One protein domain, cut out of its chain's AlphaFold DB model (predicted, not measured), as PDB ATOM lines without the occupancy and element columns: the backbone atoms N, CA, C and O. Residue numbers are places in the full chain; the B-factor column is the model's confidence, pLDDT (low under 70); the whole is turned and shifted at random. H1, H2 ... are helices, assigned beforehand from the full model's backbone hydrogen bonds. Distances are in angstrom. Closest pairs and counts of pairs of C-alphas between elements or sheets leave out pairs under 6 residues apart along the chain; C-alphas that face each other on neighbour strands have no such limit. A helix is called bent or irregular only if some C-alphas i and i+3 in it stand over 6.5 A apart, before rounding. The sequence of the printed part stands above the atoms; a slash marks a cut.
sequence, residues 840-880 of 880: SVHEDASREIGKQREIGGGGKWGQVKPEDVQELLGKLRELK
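AT A GLANCE: This is residues 840 to 880 of the 880 residues of an uncharacterized protein of Botryobasidium botryosum FD-172 SS1 (UniProt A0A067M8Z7). Two separate helices form the legs of an open, flat arch: H1 is one leg, H2 the other, and residues 858 to 865 bridge them across the top, with the space between the legs empty. The chain goes out along H1, over the bridge and back along H2. The printed part has 41 residues, with two named helices in the order H1, H2 and no named strand; its class is all helix. It is only just extended, close to loose, with a radius of gyration of the C-alphas of 13.8 A, and the C-alphas span 33 by 27 by 6 A.

HOW THE PARTS SIT: The longest helix by residues is H1, residues 842 to 857. H2, residues 866 to 878, is apart from it, with no C-alpha of the one within 8 A of the other. The N-to-C direction of H1 is (0.94, 0.26, -0.21), and that of H2 is (-0.92, 0.40, -0.04). A short link of 8 residues joins them; within it residues 860 to 862 are helix, a run without a name. In H1 every O i to N i+4 pair is within hydrogen-bond range; in H2 8 of 9 are.

IN THESE COORDINATES: H1 measures 21.6 A from C-alpha 842 at (-12.912, -8.381, -8.985) to C-alpha 857 at (7.794, -4.683, -14.061). H2 measures 18.5 A from C-alpha 866 at (11.182, 13.672, -16.783) to C-alpha 878 at (-4.938, 21.898, -20.620). Neither helix is bent.

THE WHOLE: The two C-alphas farthest apart, those of Val 841 and Glu 867, are 35.7 A apart. The C-alphas of Ser 840 and Lys 880, the first and last printed residues, are 25.0 A apart, and Lys 880 is the chain's last residue. Residues 840 to 880 stand free: no C-alpha has another, 8 or more residues away along the chain, within 10 A. The printed part has no cut and no long link. The mean pLDDT of the printed part is 86.2, with 81 in H1 and 96 in H2; residue 858 is under 70.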
ATOM      1  N   SER A 840     -16.644  -2.344 -11.825       70.12
ATOM      2  CA  SER A 840     -15.552  -3.243 -12.198       70.12
ATOM      3  C   SER A 840     -15.608  -4.486 -11.314       70.12
ATOM      4  O   SER A 840     -15.622  -4.401 -10.083       70.12
ATOM      5  N   VAL A 841     -15.665  -5.659 -11.941       79.25
ATOM      6  CA  VAL A 841     -15.693  -6.928 -11.213       79.25
ATOM      7  C   VAL A 841     -14.299  -7.167 -10.618       79.25
ATOM      8  O   VAL A 841     -13.295  -6.625 -11.090       79.25
ATOM      9  N   HIS A 842     -14.199  -8.001  -9.581       73.56
ATOM     10  CA  HIS A 842     -12.912  -8.381  -8.985       73.56
ATOM     11  C   HIS A 842     -11.895  -8.889 -10.034       73.56
ATOM     12  O   HIS A 842     -10.690  -8.666  -9.898       73.56
ATOM     13  N   GLU A 843     -12.370  -9.522 -11.112       70.81
ATOM     14  CA  GLU A 843     -11.543  -9.943 -12.249       70.81
ATOM     15  C   GLU A 843     -11.007  -8.771 -13.086       70.81
ATOM     16  O   GLU A 843      -9.847  -8.813 -13.493       70.81
ATOM     17  N   ASP A 844     -11.788  -7.710 -13.301       80.00
ATOM     18  CA  ASP A 844     -11.349  -6.512 -14.033       80.00
ATOM     19  C   ASP A 844     -10.278  -5.759 -13.244       80.00
ATOM     20  O   ASP A 844      -9.230  -5.407 -13.786       80.00
ATOM     21  N   ALA A 845     -10.490  -5.591 -11.934       80.56
ATOM     22  CA  ALA A 845      -9.491  -5.021 -11.031       80.56
ATOM     23  C   ALA A 845      -8.205  -5.870 -10.999       80.56
ATOM     24  O   ALA A 845      -7.099  -5.330 -11.026       80.56
ATOM     25  N   SER A 846      -8.333  -7.201 -11.013       81.94
ATOM     26  CA  SER A 846      -7.189  -8.120 -11.089       81.94
ATOM     27  C   SER A 846      -6.453  -8.028 -12.432       81.94
ATOM     28  O   SER A 846      -5.221  -8.050 -12.462       81.94
ATOM     29  N   ARG A 847      -7.185  -7.877 -13.544       80.31
ATOM     30  CA  ARG A 847      -6.636  -7.689 -14.898       80.31
ATOM     31  C   ARG A 847      -5.894  -6.360 -15.022       80.31
ATOM     32  O   ARG A 847      -4.807  -6.330 -15.593       80.31
ATOM     33  N   GLU A 848      -6.436  -5.293 -14.444       88.31
ATOM     34  CA  GLU A 848      -5.812  -3.968 -14.417       88.31
ATOM     35  C   GLU A 848      -4.550  -3.950 -13.539       88.31
ATOM     36  O   GLU A 848      -3.502  -3.486 -13.981       88.31
ATOM     37  N   ILE A 849      -4.575  -4.570 -12.353       85.50
ATOM     38  CA  ILE A 849      -3.361  -4.785 -11.540       85.50
ATOM     39  C   ILE A 849      -2.324  -5.628 -12.309       85.50
ATOM     40  O   ILE A 849      -1.121  -5.393 -12.180       85.50
ATOM     41  N   GLY A 850      -2.771  -6.572 -13.144       84.50
ATOM     42  CA  GLY A 850      -1.935  -7.303 -14.100       84.50
ATOM     43  C   GLY A 850      -1.248  -6.378 -15.111       84.50
ATOM     44  O   GLY A 850      -0.018  -6.346 -15.151       84.50
ATOM     45  N   LYS A 851      -2.018  -5.568 -15.855       84.19
ATOM     46  CA  LYS A 851      -1.494  -4.561 -16.803       84.19
ATOM     47  C   LYS A 851      -0.507  -3.603 -16.120       84.19
ATOM     48  O   LYS A 851       0.600  -3.393 -16.613       84.19
ATOM     49  N   GLN A 852      -0.849  -3.071 -14.946       84.31
ATOM     50  CA  GLN A 852       0.023  -2.162 -14.192       84.31
ATOM     51  C   GLN A 852       1.332  -2.837 -13.748       84.31
ATOM     52  O   GLN A 852       2.392  -2.207 -13.792       84.31
ATOM     53  N   ARG A 853       1.300  -4.127 -13.388       82.88
ATOM     54  CA  ARG A 853       2.510  -4.921 -13.103       82.88
ATOM     55  C   ARG A 853       3.329  -5.241 -14.349       82.88
ATOM     56  O   ARG A 853       4.545  -5.330 -14.230       82.88
ATOM     57  N   GLU A 854       2.718  -5.384 -15.519       82.56
ATOM     58  CA  GLU A 854       3.438  -5.584 -16.780       82.56
ATOM     59  C   GLU A 854       4.193  -4.310 -17.192       82.56
ATOM     60  O   GLU A 854       5.405  -4.339 -17.409       82.56
ATOM     61  N   ILE A 855       3.510  -3.159 -17.197       81.81
ATOM     62  CA  ILE A 855       4.112  -1.863 -17.554       81.81
ATOM     63  C   ILE A 855       5.144  -1.430 -16.488       81.81
ATOM     64  O   ILE A 855       6.203  -0.895 -16.826       81.81
ATOM     65  N   GLY A 856       4.865  -1.684 -15.203       77.75
ATOM     66  CA  GLY A 856       5.764  -1.414 -14.071       77.75
ATOM     67  C   GLY A 856       6.972  -2.348 -13.988       77.75
ATOM     68  O   GLY A 856       8.095  -1.890 -13.792       77.75
ATOM     69  N   GLY A 857       6.757  -3.654 -14.155       72.50
ATOM     70  CA  GLY A 857       7.794  -4.683 -14.061       72.50
ATOM     71  C   GLY A 857       8.704  -4.750 -15.286       72.50
ATOM     72  O   GLY A 857       9.893  -5.022 -15.144       72.50
ATOM     73  N   GLY A 858       8.188  -4.426 -16.475       62.28
ATOM     74  CA  GLY A 858       8.954  -4.370 -17.726       62.28
ATOM     75  C   GLY A 858       9.894  -3.165 -17.860       62.28
ATOM     76  O   GLY A 858      10.343  -2.870 -18.963       62.28
ATOM     77  N   GLY A 859      10.143  -2.410 -16.784       72.19
ATOM     78  CA  GLY A 859      11.077  -1.277 -16.758       72.19
ATOM     79  C   GLY A 859      10.647  -0.034 -17.548       72.19
ATOM     80  O   GLY A 859      11.324   0.987 -17.454       72.19
ATOM     81  N   LYS A 860       9.522  -0.074 -18.279       77.31
ATOM     82  CA  LYS A 860       9.071   1.005 -19.178       77.31
ATOM     83  C   LYS A 860       8.894   2.341 -18.451       77.31
ATOM     84  O   LYS A 860       9.436   3.341 -18.907       77.31
ATOM     85  N   TRP A 861       8.256   2.355 -17.275       85.69
ATOM     86  CA  TRP A 861       8.158   3.562 -16.429       85.69
ATOM     87  C   TRP A 861       9.520   4.138 -16.006       85.69
ATOM     88  O   TRP A 861       9.628   5.340 -15.797       85.69
ATOM     89  N   GLY A 862      10.564   3.308 -15.906       86.06
ATOM     90  CA  GLY A 862      11.935   3.739 -15.608       86.06
ATOM     91  C   GLY A 862      12.712   4.274 -16.818       86.06
ATOM     92  O   GLY A 862      13.837   4.736 -16.645       86.06
ATOM     93  N   GLN A 863      12.139   4.205 -18.026       87.50
ATOM     94  CA  GLN A 863      12.701   4.773 -19.258       87.50
ATOM     95  C   GLN A 863      11.960   6.030 -19.744       87.50
ATOM     96  O   GLN A 863      12.475   6.723 -20.620       87.50
ATOM     97  N   VAL A 864      10.786   6.346 -19.180       93.62
ATOM     98  CA  VAL A 864      10.085   7.614 -19.443       93.62
ATOM     99  C   VAL A 864      10.933   8.765 -18.903       93.62
ATOM    100  O   VAL A 864      11.351   8.742 -17.743       93.62
ATOM    101  N   LYS A 865      11.207   9.775 -19.730       96.19
ATOM    102  CA  LYS A 865      12.046  10.908 -19.330       96.19
ATOM    103  C   LYS A 865      11.243  11.896 -18.474       96.19
ATOM    104  O   LYS A 865      10.024  11.994 -18.632       96.19
ATOM    105  N   PRO A 866      11.888  12.671 -17.581       95.88
ATOM    106  CA  PRO A 866      11.182  13.672 -16.783       95.88
ATOM    107  C   PRO A 866      10.516  14.760 -17.642       95.88
ATOM    108  O   PRO A 866       9.513  15.328 -17.211       95.88
ATOM    109  N   GLU A 867      11.025  15.026 -18.848       96.31
ATOM    110  CA  GLU A 867      10.401  15.908 -19.838       96.31
ATOM    111  C   GLU A 867       9.069  15.334 -20.344       96.31
ATOM    112  O   GLU A 867       8.058  16.034 -20.308       96.31
ATOM    113  N   ASP A 868       9.036  14.050 -20.722       95.88
ATOM    114  CA  ASP A 868       7.832  13.372 -21.225       95.88
ATOM    115  C   ASP A 868       6.709  13.392 -20.163       95.88
ATOM    116  O   ASP A 868       5.547  13.668 -20.467       95.88
ATOM    117  N   VAL A 869       7.061  13.173 -18.886       96.06
ATOM    118  CA  VAL A 869       6.120  13.270 -17.751       96.06
ATOM    119  C   VAL A 869       5.616  14.705 -17.558       96.06
ATOM    120  O   VAL A 869       4.436  14.907 -17.263       96.06
ATOM    121  N   GLN A 870       6.475  15.715 -17.730       96.38
ATOM    122  CA  GLN A 870       6.064  17.120 -17.644       96.38
ATOM    123  C   GLN A 870       5.159  17.539 -18.806       96.38
ATOM    124  O   GLN A 870       4.226  18.309 -18.574       96.38
ATOM    125  N   GLU A 871       5.370  17.011 -20.014       96.56
ATOM    126  CA  GLU A 871       4.482  17.227 -21.161       96.56
ATOM    127  C   GLU A 871       3.103  16.591 -20.924       96.56
ATOM    128  O   GLU A 871       2.076  17.242 -21.122       96.56
ATOM    129  N   LEU A 872       3.063  15.356 -20.409       96.62
ATOM    130  CA  LEU A 872       1.819  14.659 -20.061       96.62
ATOM    131  C   LEU A 872       1.046  15.398 -18.952       96.62
ATOM    132  O   LEU A 872      -0.164  15.599 -19.058       96.62
ATOM    133  N   LEU A 873       1.749  15.897 -17.929       96.19
ATOM    134  CA  LEU A 873       1.184  16.781 -16.900       96.19
ATOM    135  C   LEU A 873       0.864  18.193 -17.419       96.19
ATOM    136  O   LEU A 873       0.142  18.930 -16.749       96.19
ATOM    137  N   GLY A 874       1.407  18.610 -18.562       96.88
ATOM    138  CA  GLY A 874       1.015  19.820 -19.285       96.88
ATOM    139  C   GLY A 874      -0.345  19.619 -19.944       96.88
ATOM    140  O   GLY A 874      -1.304  20.289 -19.575       96.88
ATOM    141  N   LYS A 875      -0.453  18.603 -20.806       96.00
ATOM    142  CA  LYS A 875      -1.692  18.194 -21.486       96.00
ATOM    143  C   LYS A 875      -2.836  17.930 -20.499       96.00
ATOM    144  O   LYS A 875      -3.938  18.428 -20.687       96.00
ATOM    145  N   LEU A 876      -2.571  17.254 -19.376       96.19
ATOM    146  CA  LEU A 876      -3.570  17.011 -18.320       96.19
ATOM    147  C   LEU A 876      -4.023  18.288 -17.569       96.19
ATOM    148  O   LEU A 876      -5.045  18.263 -16.886       96.19
ATOM    149  N   ARG A 877      -3.278  19.400 -17.672       95.62
ATOM    150  CA  ARG A 877      -3.666  20.736 -17.169       95.62
ATOM    151  C   ARG A 877      -4.287  21.642 -18.238       95.62
ATOM    152  O   ARG A 877      -4.783  22.703 -17.890       95.62
ATOM    153  N   GLU A 878      -4.246  21.240 -19.504       94.12
ATOM    154  CA  GLU A 878      -4.938  21.898 -20.620       94.12
ATOM    155  C   GLU A 878      -6.327  21.272 -20.854       94.12
ATOM    156  O   GLU A 878      -7.276  21.957 -21.218       94.12
ATOM    157  N   LEU A 879      -6.466  19.974 -20.554       94.44
ATOM    158  CA  LEU A 879      -7.706  19.187 -20.632       94.44
ATOM    159  C   LEU A 879      -8.595  19.315 -19.366       94.44
ATOM    160  O   LEU A 879      -9.568  18.576 -19.227       94.44
ATOM    161  N   LYS A 880      -8.258  20.199 -18.413       87.69
ATOM    162  CA  LYS A 880      -8.918  20.320 -17.099       87.69
ATOM    163  C   LYS A 880      -9.180  21.769 -16.680       87.69
ATOM    164  O   LYS A 880     -10.345  22.045 -16.323       87.69
TER     165      LYS A 880